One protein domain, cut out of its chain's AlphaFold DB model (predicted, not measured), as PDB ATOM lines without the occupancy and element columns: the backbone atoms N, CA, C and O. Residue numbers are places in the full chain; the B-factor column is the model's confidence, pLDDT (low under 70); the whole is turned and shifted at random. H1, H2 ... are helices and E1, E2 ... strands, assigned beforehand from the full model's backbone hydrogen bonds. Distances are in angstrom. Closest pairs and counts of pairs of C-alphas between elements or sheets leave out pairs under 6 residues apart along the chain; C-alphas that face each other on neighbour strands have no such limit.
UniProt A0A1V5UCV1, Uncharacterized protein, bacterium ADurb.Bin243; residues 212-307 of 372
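This is residues 212 to 307 of the 372 residues of an uncharacterized protein of bacterium ADurb.Bin243 (UniProt A0A1V5UCV1). A small two-stranded hairpin, E1 and E2, lies at one end of an elongated body of helices, with the long helix H1 beside E1 and the short helix H5 beside E2. H3 crosses H1 steeply in the middle of the body, and H2 and H4 lie toward the other end. The printed part has 96 residues, with five named helices and two named strands in the order H1, H2, H3, H4, E1, E2, H5. The sheet has the order E1 - E2 and is antiparallel, and the class is mostly helix. The whole is compact, with a radius of gyration of the C-alphas of 12.8 A, and spans 44 by 25 by 22 A.

E1 is residues 280 to 282, with C-alpha 280 at (20.684, 11.362, 15.220), and E2 is residues 285 to 287. H1, the longest helix, is residues 213 to 231 and measures 26.4 A from first to last C-alpha, starting with C-alpha 213 at (21.052, 21.467, 24.279). H3 is residues 251 to 263, 18.3 A long. H5 is residues 293 to 301, 12.1 A, ending with C-alpha 301 at (17.371, 25.214, 8.365). H4 is residues 265 to 273, 12.5 A, and H2 is residues 237 to 243.

In the hairpin of E1 and E2, N 280 is within hydrogen-bond range of O 287 at 2.9 A, and N 287 of O 280 at 2.8 A. The closest C-alphas of H1 and E1, those of Gln 218 and Val 280, are 5.5 A apart. The closest C-alphas of E2 and H5, those of Ser 285 and Ala 299, are 5.3 A apart. H3 is the hub, touching the four other helices. It touches H1 at a steep tilt of 56 degrees, the same way, with the closest C-alphas, Val 226 and Phe 258, 5.5 A apart. With residues 251 to 256 alone it touches H5 at a steep tilt of 39 degrees, opposite ways; the closest C-alphas, Thr 252 and Thr 297, are 6.0 A apart. With residues 257 to 261 alone it touches H2; the closest C-alphas, Ile 243 and Asn 260, are 5.1 A apart. H3 and H4 touch only at the corner, about perpendicular at 86 degrees, with the closest C-alphas, Ser 261 and Ala 267, 5.6 A apart. H1 and H5 are apart. Every O i to N i+4 pair is within hydrogen-bond range in H1, H2, H3 and H5, and 4 of 5 are in H4.

The two C-alphas farthest apart, those of Asn 236 and Ala 307, are 44.1 A apart. The printed part has no cut, and no link is long. The mean pLDDT of the printed part is 95.4, and no printed residue is under 70.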
ATOM      1  N   GLY A 212      18.600  24.585  21.228       92.69
ATOM      2  CA  GLY A 212      18.779  24.005  22.558       92.69
ATOM      3  C   GLY A 212      19.805  22.882  22.669       92.69
ATOM      4  O   GLY A 212      20.331  22.352  21.689       92.69
ATOM      5  N   ALA A 213      20.061  22.483  23.920       93.12
ATOM      6  CA  ALA A 213      21.052  21.467  24.279       93.12
ATOM      7  C   ALA A 213      20.814  20.101  23.613       93.12
ATOM      8  O   ALA A 213      21.772  19.371  23.365       93.12
ATOM      9  N   ALA A 214      19.559  19.750  23.313       95.69
ATOM     10  CA  ALA A 214      19.220  18.475  22.683       95.69
ATOM     11  C   ALA A 214      19.840  18.351  21.282       95.69
ATOM     12  O   ALA A 214      20.496  17.352  20.994       95.69
ATOM     13  N   ASN A 215      19.721  19.392  20.451       97.56
ATOM     14  CA  ASN A 215      20.337  19.416  19.123       97.56
ATOM     15  C   ASN A 215      21.869  19.438  19.211       97.56
ATOM     16  O   ASN A 215      22.530  18.766  18.423       97.56
ATOM     17  N   ILE A 216      22.446  20.145  20.195       97.94
ATOM     18  CA  ILE A 216      23.895  20.109  20.453       97.94
ATOM     19  C   ILE A 216      24.359  18.688  20.800       97.94
ATOM     20  O   ILE A 216      25.354  18.229  20.249       97.94
ATOM     21  N   SER A 217      23.638  17.985  21.674       97.75
ATOM     22  CA  SER A 217      23.958  16.610  22.077       97.75
ATOM     23  C   SER A 217      23.871  15.632  20.898       97.75
ATOM     24  O   SER A 217      24.792  14.859  20.649       97.75
ATOM     25  N   GLN A 218      22.810  15.729  20.096       98.50
ATOM     26  CA  GLN A 218      22.632  14.897  18.903       98.50
ATOM     27  C   GLN A 218      23.700  15.177  17.840       98.50
ATOM     28  O   GLN A 218      24.257  14.252  17.253       98.50
ATOM     29  N   MET A 219      24.062  16.444  17.641       98.50
ATOM     30  CA  MET A 219      25.172  16.809  16.768       98.50
ATOM     31  C   MET A 219      26.517  16.318  17.320       98.50
ATOM     32  O   MET A 219      27.348  15.857  16.546       98.50
ATOM     33  N   ALA A 220      26.738  16.352  18.636       98.19
ATOM     34  CA  ALA A 220      27.951  15.820  19.259       98.19
ATOM     35  C   ALA A 220      28.087  14.303  19.029       98.19
ATOM     36  O   ALA A 220      29.170  13.838  18.682       98.19
ATOM     37  N   ASN A 221      26.987  13.547  19.099       97.62
ATOM     38  CA  ASN A 221      26.979  12.129  18.718       97.62
ATOM     39  C   ASN A 221      27.366  11.936  17.240       97.62
ATOM     40  O   ASN A 221      28.143  11.040  16.913       97.62
ATOM     41  N   ALA A 222      26.886  12.806  16.343       98.50
ATOM     42  CA  ALA A 222      27.290  12.777  14.939       98.50
ATOM     43  C   ALA A 222      28.782  13.108  14.749       98.50
ATOM     44  O   ALA A 222      29.452  12.425  13.970       98.50
ATOM     45  N   VAL A 223      29.323  14.098  15.480       98.19
ATOM     46  CA  VAL A 223      30.770  14.386  15.520       98.19
ATOM     47  C   VAL A 223      31.532  13.129  15.922       98.19
ATOM     48  O   VAL A 223      32.467  12.747  15.223       98.19
ATOM     49  N   GLN A 224      31.117  12.469  17.006       96.19
ATOM     50  CA  GLN A 224      31.780  11.274  17.526       96.19
ATOM     51  C   GLN A 224      31.861  10.169  16.468       96.19
ATOM     52  O   GLN A 224      32.941   9.644  16.203       96.19
ATOM     53  N   THR A 225      30.733   9.864  15.819       96.69
ATOM     54  CA  THR A 225      30.650   8.865  14.749       96.69
ATOM     55  C   THR A 225      31.577   9.206  13.584       96.69
ATOM     56  O   THR A 225      32.360   8.362  13.149       96.69
ATOM     57  N   VAL A 226      31.530  10.446  13.087       97.44
ATOM     58  CA  VAL A 226      32.345  10.867  11.937       97.44
ATOM     59  C   VAL A 226      33.833  10.846  12.278       97.44
ATOM     60  O   VAL A 226      34.631  10.306  11.514       97.44
ATOM     61  N   VAL A 227      34.224  11.383  13.433       95.19
ATOM     62  CA  VAL A 227      35.623  11.420  13.875       95.19
ATOM     63  C   VAL A 227      36.172  10.006  14.087       95.19
ATOM     64  O   VAL A 227      37.276   9.713  13.622       95.19
ATOM     65  N   ALA A 228      35.412   9.097  14.704       93.50
ATOM     66  CA  ALA A 228      35.820   7.698  14.858       93.50
ATOM     67  C   ALA A 228      36.058   7.016  13.499       93.50
ATOM     68  O   ALA A 228      37.066   6.342  13.297       93.50
ATOM     69  N   VAL A 229      35.172   7.241  12.526       94.94
ATOM     70  CA  VAL A 229      35.310   6.692  11.170       94.94
ATOM     71  C   VAL A 229      36.517   7.277  10.427       94.94
ATOM     72  O   VAL A 229      37.294   6.529   9.831       94.94
ATOM     73  N   LEU A 230      36.726   8.596  10.486       93.56
ATOM     74  CA  LEU A 230      37.838   9.264   9.797       93.56
ATOM     75  C   LEU A 230      39.210   8.902  10.386       93.56
ATOM     76  O   LEU A 230      40.197   8.828   9.652       93.56
ATOM     77  N   THR A 231      39.276   8.614  11.684       90.81
ATOM     78  CA  THR A 231      40.519   8.235  12.375       90.81
ATOM     79  C   THR A 231      40.778   6.724  12.400       90.81
ATOM     80  O   THR A 231      41.900   6.305  12.684       90.81
ATOM     81  N   SER A 232      39.787   5.895  12.057       90.25
ATOM     82  CA  SER A 232      39.903   4.433  12.114       90.25
ATOM     83  C   SER A 232      40.871   3.869  11.072       90.25
ATOM     84  O   SER A 232      40.849   4.262   9.904       90.25
ATOM     85  N   SER A 233      41.690   2.894  11.470       88.94
ATOM     86  CA  SER A 233      42.498   2.083  10.548       88.94
ATOM     87  C   SER A 233      41.662   1.064   9.762       88.94
ATOM     88  O   SER A 233      42.098   0.607   8.711       88.94
ATOM     89  N   GLY A 234      40.451   0.743  10.233       88.19
ATOM     90  CA  GLY A 234      39.515  -0.168   9.565       88.19
ATOM     91  C   GLY A 234      38.791   0.440   8.359       88.19
ATOM     92  O   GLY A 234      38.049  -0.257   7.671       88.19
ATOM     93  N   VAL A 235      38.996   1.732   8.085       94.06
ATOM     94  CA  VAL A 235      38.411   2.438   6.939       94.06
ATOM     95  C   VAL A 235      39.546   2.962   6.066       94.06
ATOM     96  O   VAL A 235      40.421   3.687   6.538       94.06
ATOM     97  N   ASN A 236      39.548   2.591   4.788       94.50
ATOM     98  CA  ASN A 236      40.592   3.022   3.860       94.50
ATOM     99  C   ASN A 236      40.440   4.503   3.460       94.50
ATOM    100  O   ASN A 236      39.363   5.094   3.573       94.50
ATOM    101  N   ASP A 237      41.523   5.100   2.960       93.31
ATOM    102  CA  ASP A 237      41.569   6.532   2.634       93.31
ATOM    103  C   ASP A 237      40.568   6.920   1.526       93.31
ATOM    104  O   ASP A 237      39.947   7.976   1.607       93.31
ATOM    105  N   SER A 238      40.333   6.048   0.537       94.94
ATOM    106  CA  SER A 238      39.326   6.279  -0.516       94.94
ATOM    107  C   SER A 238      37.912   6.409   0.063       94.94
ATOM    108  O   SER A 238      37.173   7.328  -0.290       94.94
ATOM    109  N   THR A 239      37.560   5.545   1.017       96.62
ATOM    110  CA  THR A 239      36.269   5.586   1.710       96.62
ATOM    111  C   THR A 239      36.149   6.836   2.574       96.62
ATOM    112  O   THR A 239      35.106   7.485   2.565       96.62
ATOM    113  N   LYS A 240      37.217   7.227   3.280       95.44
ATOM    114  CA  LYS A 240      37.232   8.466   4.074       95.44
ATOM    115  C   LYS A 240      37.012   9.704   3.204       95.44
ATOM    116  O   LYS A 240      36.214  10.562   3.575       95.44
ATOM    117  N   SER A 241      37.650   9.764   2.036       95.12
ATOM    118  CA  SER A 241      37.454  10.844   1.062       95.12
ATOM    119  C   SER A 241      36.049  10.843   0.454       95.12
ATOM    120  O   SER A 241      35.507  11.908   0.190       95.12
ATOM    121  N   ALA A 242      35.422   9.679   0.269       95.56
ATOM    122  CA  ALA A 242      34.025   9.607  -0.165       95.56
ATOM    123  C   ALA A 242      33.045  10.059   0.934       95.56
ATOM    124  O   ALA A 242      32.016  10.665   0.646       95.56
ATOM    125  N   ILE A 243      33.364   9.776   2.201       96.81
ATOM    126  CA  ILE A 243      32.547  10.169   3.355       96.81
ATOM    127  C   ILE A 243      32.600  11.679   3.581       96.81
ATOM    128  O   ILE A 243      31.556  12.313   3.734       96.81
ATOM    129  N   ALA A 244      33.806  12.242   3.587       95.81
ATOM    130  CA  ALA A 244      34.059  13.660   3.782       95.81
ATOM    131  C   ALA A 244      35.046  14.143   2.706       95.81
ATOM    132  O   ALA A 244      36.252  14.167   2.964       95.81
ATOM    133  N   PRO A 245      34.573  14.520   1.505       92.75
ATOM    134  CA  PRO A 245      35.457  14.999   0.443       92.75
ATOM    135  C   PRO A 245      36.157  16.297   0.859       92.75
ATOM    136  O   PRO A 245      37.383  16.383   0.838       92.75
ATOM    137  N   ASP A 246      35.395  17.243   1.404       93.06
ATOM    138  CA  ASP A 246      35.883  18.561   1.804       93.06
ATOM    139  C   ASP A 246      36.126  18.681   3.315       93.06
ATOM    140  O   ASP A 246      35.948  17.734   4.093       93.06
ATOM    141  N   GLN A 247      36.581  19.857   3.753       92.81
ATOM    142  CA  GLN A 247      36.605  20.201   5.175       92.81
ATOM    143  C   GLN A 247      35.179  20.246   5.730       92.81
ATOM    144  O   GLN A 247      34.273  20.818   5.125       92.81
ATOM    145  N   ILE A 248      34.994  19.685   6.921       95.62
ATOM    146  CA  ILE A 248      33.720  19.749   7.634       95.62
ATOM    147  C   ILE A 248      33.667  21.098   8.343       95.62
ATOM    148  O   ILE A 248      34.263  21.252   9.403       95.62
ATOM    149  N   ASN A 249      33.017  22.096   7.753       93.38
ATOM    150  CA  ASN A 249      33.031  23.473   8.267       93.38
ATOM    151  C   ASN A 249      31.687  23.971   8.782       93.38
ATOM    152  O   ASN A 249      31.614  25.052   9.352       93.38
ATOM    153  N   SER A 250      30.638  23.181   8.613       96.06
ATOM    154  CA  SER A 250      29.276  23.575   8.935       96.06
ATOM    155  C   SER A 250      28.477  22.392   9.486       96.06
ATOM    156  O   SER A 250      28.850  21.231   9.275       96.06
ATOM    157  N   ALA A 251      27.370  22.673  10.174       97.81
ATOM    158  CA  ALA A 251      26.452  21.650  10.675       97.81
ATOM    159  C   ALA A 251      25.958  20.734   9.539       97.81
ATOM    160  O   ALA A 251      25.981  19.510   9.671       97.81
ATOM    161  N   THR A 252      25.604  21.318   8.391       98.00
ATOM    162  CA  THR A 252      25.153  20.590   7.196       98.00
ATOM    163  C   THR A 252      26.241  19.661   6.645       98.00
ATOM    164  O   THR A 252      25.977  18.486   6.369       98.00
ATOM    165  N   SER A 253      27.487  20.142   6.534       97.88
ATOM    166  CA  SER A 253      28.610  19.319   6.052       97.88
ATOM    167  C   SER A 253      28.923  18.140   6.985       97.88
ATOM    168  O   SER A 253      29.198  17.037   6.511       97.88
ATOM    169  N   LEU A 254      28.807  18.333   8.306       98.62
ATOM    170  CA  LEU A 254      29.027  17.265   9.279       98.62
ATOM    171  C   LEU A 254      27.933  16.203   9.204       98.62
ATOM    172  O   LEU A 254      28.240  15.017   9.166       98.62
ATOM    173  N   LEU A 255      26.662  16.611   9.164       98.69
ATOM    174  CA  LEU A 255      25.539  15.675   9.069       98.69
ATOM    175  C   LEU A 255      25.547  14.902   7.745       98.69
ATOM    176  O   LEU A 255      25.149  13.740   7.710       98.69
ATOM    177  N   THR A 256      26.058  15.515   6.677       98.50
ATOM    178  CA  THR A 256      26.310  14.832   5.400       98.50
ATOM    179  C   THR A 256      27.390  13.764   5.557       98.50
ATOM    180  O   THR A 256      27.161  12.610   5.195       98.50
ATOM    181  N   ALA A 257      28.528  14.099   6.172       98.44
ATOM    182  CA  ALA A 257      29.574  13.121   6.469       98.44
ATOM    183  C   ALA A 257      29.078  12.004   7.406       98.44
ATOM    184  O   ALA A 257      29.426  10.837   7.227       98.44
ATOM    185  N   PHE A 258      28.215  12.331   8.369       98.75
ATOM    186  CA  PHE A 258      27.566  11.359   9.245       98.75
ATOM    187  C   PHE A 258      26.679  10.396   8.451       98.75
ATOM    188  O   PHE A 258      26.877   9.186   8.542       98.75
ATOM    189  N   ALA A 259      25.768  10.912   7.619       98.50
ATOM    190  CA  ALA A 259      24.893  10.104   6.770       98.50
ATOM    191  C   ALA A 259      25.695   9.182   5.831       98.50
ATOM    192  O   ALA A 259      25.376   7.999   5.688       98.50
ATOM    193  N   ASN A 260      26.787   9.691   5.250       98.31
ATOM    194  CA  ASN A 260      27.702   8.901   4.427       98.31
ATOM    195  C   ASN A 260      28.412   7.807   5.238       98.31
ATOM    196  O   ASN A 260      28.540   6.678   4.766       98.31
ATOM    197  N   SER A 261      28.831   8.119   6.468       98.19
ATOM    198  CA  SER A 261      29.468   7.160   7.377       98.19
ATOM    199  C   SER A 261      28.523   6.013   7.722       98.19
ATOM    200  O   SER A 261      28.884   4.852   7.567       98.19
ATOM    201  N   VAL A 262      27.283   6.311   8.120       98.12
ATOM    202  CA  VAL A 262      26.307   5.269   8.486       98.12
ATOM    203  C   VAL A 262      25.787   4.490   7.272       98.12
ATOM    204  O   VAL A 262      25.287   3.381   7.427       98.12
ATOM    205  N   LYS A 263      25.916   5.021   6.048       97.19
ATOM    206  CA  LYS A 263      25.591   4.310   4.800       97.19
ATOM    207  C   LYS A 263      26.718   3.374   4.338       97.19
ATOM    208  O   LYS A 263      26.436   2.380   3.674       97.19
ATOM    209  N   ASN A 264      27.977   3.673   4.659       97.44
ATOM    210  CA  ASN A 264      29.118   2.911   4.160       97.44
ATOM    211  C   ASN A 264      29.364   1.613   4.973       97.44
ATOM    212  O   ASN A 264      29.533   1.694   6.190       97.44
ATOM    213  N   PRO A 265      29.474   0.429   4.337       95.88
ATOM    214  CA  PRO A 265      29.646  -0.845   5.053       95.88
ATOM    215  C   PRO A 265      30.910  -0.942   5.925       95.88
ATOM    216  O   PRO A 265      30.856  -1.426   7.058       95.88
ATOM    217  N   SER A 266      32.055  -0.451   5.438       94.31
ATOM    218  CA  SER A 266      33.314  -0.480   6.196       94.31
ATOM    219  C   SER A 266      33.242   0.430   7.421       94.31
ATOM    220  O   SER A 266      33.685   0.061   8.507       94.31
ATOM    221  N   ALA A 267      32.620   1.603   7.272       96.25
ATOM    222  CA  ALA A 267      32.372   2.504   8.390       96.25
ATOM    223  C   ALA A 267      31.368   1.911   9.395       96.25
ATOM    224  O   ALA A 267      31.608   2.005  10.596       96.25
ATOM    225  N   GLN A 268      30.310   1.223   8.951       96.44
ATOM    226  CA  GLN A 268      29.354   0.557   9.851       96.44
ATOM    227  C   GLN A 268      30.009  -0.479  10.771       96.44
ATOM    228  O   GLN A 268      29.596  -0.612  11.924       96.44
ATOM    229  N   THR A 269      31.049  -1.173  10.297       94.69
ATOM    230  CA  THR A 269      31.823  -2.108  11.131       94.69
ATOM    231  C   THR A 269      32.461  -1.378  12.317       94.69
ATOM    232  O   THR A 269      32.361  -1.836  13.452       94.69
ATOM    233  N   VAL A 270      33.045  -0.198  12.075       94.50
ATOM    234  CA  VAL A 270      33.620   0.661  13.125       94.50
ATOM    235  C   VAL A 270      32.534   1.202  14.055       94.50
ATOM    236  O   VAL A 270      32.682   1.132  15.272       94.50
ATOM    237  N   ILE A 271      31.435   1.708  13.490       94.69
ATOM    238  CA  ILE A 271      30.318   2.305  14.240       94.69
ATOM    239  C   ILE A 271      29.714   1.285  15.206       94.69
ATOM    240  O   ILE A 271      29.524   1.585  16.380       94.69
ATOM    241  N   THR A 272      29.466   0.068  14.725       95.06
ATOM    242  CA  THR A 272      28.869  -1.008  15.524       95.06
ATOM    243  C   THR A 272      29.832  -1.494  16.599       95.06
ATOM    244  O   THR A 272      29.439  -1.612  17.757       95.06
ATOM    245  N   ALA A 273      31.102  -1.726  16.247       92.19
ATOM    246  CA  ALA A 273      32.109  -2.192  17.197       92.19
ATOM    247  C   ALA A 273      32.337  -1.201  18.351       92.19
ATOM    248  O   ALA A 273      32.586  -1.619  19.479       92.19
ATOM    249  N   ALA A 274      32.229   0.102  18.080       89.12
ATOM    250  CA  ALA A 274      32.398   1.159  19.073       89.12
ATOM    251  C   ALA A 274      31.082   1.602  19.750       89.12
ATOM    252  O   ALA A 274      31.115   2.495  20.593       89.12
ATOM    253  N   GLY A 275      29.932   1.007  19.402       94.12
ATOM    254  CA  GLY A 275      28.629   1.371  19.975       94.12
ATOM    255  C   GLY A 275      28.192   2.809  19.666       94.12
ATOM    256  O   GLY A 275      27.541   3.449  20.490       94.12
ATOM    257  N   LEU A 276      28.589   3.339  18.507       95.38
ATOM    258  CA  LEU A 276      28.357   4.730  18.118       95.38
ATOM    259  C   LEU A 276      26.971   4.927  17.496       95.38
ATOM    260  O   LEU A 276      26.348   3.996  16.981       95.38
ATOM    261  N   ALA A 277      26.494   6.172  17.507       95.19
ATOM    262  CA  ALA A 277      25.189   6.516  16.958       95.19
ATOM    263  C   ALA A 277      25.119   6.218  15.449       95.19
ATOM    264  O   ALA A 277      25.917   6.733  14.662       95.19
ATOM    265  N   SER A 278      24.123   5.424  15.049       97.44
ATOM    266  CA  SER A 278      23.762   5.158  13.646       97.44
ATOM    267  C   SER A 278      22.618   6.052  13.145       97.44
ATOM    268  O   SER A 278      22.336   6.108  11.945       97.44
ATOM    269  N   SER A 279      21.975   6.782  14.057       98.19
ATOM    270  CA  SER A 279      21.007   7.832  13.763       98.19
ATOM    271  C   SER A 279      21.115   8.965  14.783       98.19
ATOM    272  O   SER A 279      21.490   8.746  15.935       98.19
ATOM    273  N   VAL A 280      20.791  10.183  14.351       98.50
ATOM    274  CA  VAL A 280      20.684  11.362  15.220       98.50
ATOM    275  C   VAL A 280      19.425  12.150  14.883       98.50
ATOM    276  O   VAL A 280      18.963  12.133  13.740       98.50
ATOM    277  N   LYS A 281      18.865  12.854  15.865       97.69
ATOM    278  CA  LYS A 281      17.700  13.725  15.673       97.69
ATOM    279  C   LYS A 281      18.118  15.195  15.703       97.69
ATOM    280  O   LYS A 281      18.683  15.648  16.692       97.69
ATOM    281  N   ILE A 282      17.837  15.930  14.632       97.75
ATOM    282  CA  ILE A 282      18.146  17.358  14.498       97.75
ATOM    283  C   ILE A 282      16.844  18.088  14.173       97.75
ATOM    284  O   ILE A 282      16.256  17.869  13.112       97.75
ATOM    285  N   GLY A 283      16.365  18.908  15.112       93.38
ATOM    286  CA  GLY A 283      14.984  19.390  15.072       93.38
ATOM    287  C   GLY A 283      14.013  18.205  15.082       93.38
ATOM    288  O   GLY A 283      14.153  17.294  15.898       93.38
ATOM    289  N   ASP A 284      13.074  18.174  14.139       92.25
ATOM    290  CA  ASP A 284      12.140  17.050  13.968       92.25
ATOM    291  C   ASP A 284      12.641  15.964  13.007       92.25
ATOM    292  O   ASP A 284      12.053  14.885  12.915       92.25
ATOM    293  N   SER A 285      13.760  16.207  12.327       96.50
ATOM    294  CA  SER A 285      14.303  15.298  11.323       96.50
ATOM    295  C   SER A 285      15.220  14.251  11.944       96.50
ATOM    296  O   SER A 285      16.096  14.555  12.754       96.50
ATOM    297  N   THR A 286      15.071  13.002  11.501       97.94
ATOM    298  CA  THR A 286      16.033  11.931  11.791       97.94
ATOM    299  C   THR A 286      17.053  11.846  10.665       97.94
ATOM    300  O   THR A 286      16.688  11.662   9.504       97.94
ATOM    301  N   ILE A 287      18.334  11.948  11.008       98.50
ATOM    302  CA  ILE A 287      19.451  11.752  10.089       98.50
ATOM    303  C   ILE A 287      20.006  10.346  10.325       98.50
ATOM    304  O   ILE A 287      20.394  10.010  11.441       98.50
ATOM    305  N   ASN A 288      20.000   9.508   9.290       97.94
ATOM    306  CA  ASN A 288      20.478   8.121   9.296       97.94
ATOM    307  C   ASN A 288      20.954   7.733   7.878       97.94
ATOM    308  O   ASN A 288      21.144   8.605   7.028       97.94
ATOM    309  N   SER A 289      21.115   6.439   7.587       96.38
ATOM    310  CA  SER A 289      21.560   5.939   6.273       96.38
ATOM    311  C   SER A 289      20.628   6.281   5.101       96.38
ATOM    312  O   SER A 289      21.075   6.292   3.954       96.38
ATOM    313  N   ASN A 290      19.362   6.607   5.369       96.44
ATOM    314  CA  ASN A 290      18.378   7.003   4.359       96.44
ATOM    315  C   ASN A 290      18.290   8.525   4.174       96.44
ATOM    316  O   ASN A 290      17.575   8.987   3.286       96.44
ATOM    317  N   ALA A 291      18.993   9.316   4.991       97.38
ATOM    318  CA  ALA A 291      18.950  10.767   4.891       97.38
ATOM    319  C   ALA A 291      19.502  11.242   3.539       97.38
ATOM    320  O   ALA A 291      20.584  10.842   3.099       97.38
ATOM    321  N   THR A 292      18.744  12.116   2.883       97.06
ATOM    322  CA  THR A 292      19.161  12.787   1.647       97.06
ATOM    323  C   THR A 292      19.780  14.149   1.969       97.06
ATOM    324  O   THR A 292      19.483  14.710   3.031       97.06
ATOM    325  N   PRO A 293      20.571  14.749   1.058       96.19
ATOM    326  CA  PRO A 293      21.050  16.121   1.233       96.19
ATOM    327  C   PRO A 293      19.915  17.119   1.513       96.19
ATOM    328  O   PRO A 293      20.060  17.991   2.361       96.19
ATOM    329  N   ALA A 294      18.750  16.947   0.875       96.94
ATOM    330  CA  ALA A 294      17.582  17.794   1.110       96.94
ATOM    331  C   ALA A 294      17.034  17.650   2.540       96.94
ATOM    332  O   ALA A 294      16.745  18.653   3.192       96.94
ATOM    333  N   THR A 295      16.942  16.418   3.054       97.06
ATOM    334  CA  THR A 295      16.522  16.151   4.439       97.06
ATOM    335  C   THR A 295      17.481  16.788   5.444       97.06
ATOM    336  O   THR A 295      17.029  17.387   6.415       97.06
ATOM    337  N   ILE A 296      18.791  16.698   5.199       98.00
ATOM    338  CA  ILE A 296      19.825  17.260   6.080       98.00
ATOM    339  C   ILE A 296      19.752  18.787   6.095       98.00
ATOM    340  O   ILE A 296      19.650  19.389   7.162       98.00
ATOM    341  N   THR A 297      19.746  19.416   4.919       97.06
ATOM    342  CA  THR A 297      19.643  20.875   4.800       97.06
ATOM    343  C   THR A 297      18.350  21.387   5.431       97.06
ATOM    344  O   THR A 297      18.366  22.377   6.161       97.06
ATOM    345  N   SER A 298      17.227  20.696   5.206       96.69
ATOM    346  CA  SER A 298      15.950  21.041   5.833       96.69
ATOM    347  C   SER A 298      16.026  20.933   7.357       96.69
ATOM    348  O   SER A 298      15.670  21.896   8.028       96.69
ATOM    349  N   ALA A 299      16.569  19.835   7.896       97.12
ATOM    350  CA  ALA A 299      16.731  19.624   9.335       97.12
ATOM    351  C   ALA A 299      17.488  20.765  10.018       97.12
ATOM    352  O   ALA A 299      17.097  21.222  11.085       97.12
ATOM    353  N   VAL A 300      18.572  21.238   9.399       96.69
ATOM    354  CA  VAL A 300      19.375  22.333   9.945       96.69
ATOM    355  C   VAL A 300      18.650  23.669   9.795       96.69
ATOM    356  O   VAL A 300      18.639  24.469  10.730       96.69
ATOM    357  N   ASN A 301      18.014  23.931   8.650       94.88
ATOM    358  CA  ASN A 301      17.371  25.214   8.365       94.88
ATOM    359  C   ASN A 301      16.102  25.468   9.181       94.88
ATOM    360  O   ASN A 301      15.864  26.616   9.547       94.88
ATOM    361  N   THR A 302      15.331  24.431   9.508       94.38
ATOM    362  CA  THR A 302      14.075  24.564  10.264       94.38
ATOM    363  C   THR A 302      14.266  24.667  11.774       94.38
ATOM    364  O   THR A 302      13.298  24.935  12.483       94.38
ATOM    365  N   ILE A 303      15.495  24.509  12.284       94.81
ATOM    366  CA  ILE A 303      15.804  24.780  13.692       94.81
ATOM    367  C   ILE A 303      15.425  26.219  14.032       94.81
ATOM    368  O   ILE A 303      15.981  27.173  13.478       94.81
ATOM    369  N   THR A 304      14.522  26.354  14.998       90.81
ATOM    370  CA  THR A 304      14.132  27.627  15.589       90.81
ATOM    371  C   THR A 304      15.049  27.951  16.771       90.81
ATOM    372  O   THR A 304      15.183  27.142  17.692       90.81
ATOM    373  N   PRO A 305      15.705  29.124  16.776       88.56
ATOM    374  CA  PRO A 305      16.477  29.561  17.928       88.56
ATOM    375  C   PRO A 305      15.613  29.685  19.186       88.56
ATOM    376  O   PRO A 305      14.475  30.156  19.124       88.56
ATOM    377  N   ILE A 306      16.175  29.337  20.343       85.88
ATOM    378  CA  ILE A 306      15.540  29.612  21.633       85.88
ATOM    379  C   ILE A 306      15.504  31.127  21.835       85.88
ATOM    380  O   ILE A 306      16.536  31.804  21.778       85.88
ATOM    381  N   ALA A 307      14.305  31.657  22.079       75.88
ATOM    382  CA  ALA A 307      14.115  33.067  22.369       75.88
ATOM    383  C   ALA A 307      14.888  33.453  23.634       75.88
ATOM    384  O   ALA A 307      14.767  32.819  24.683       75.88
TER     385      ALA A 307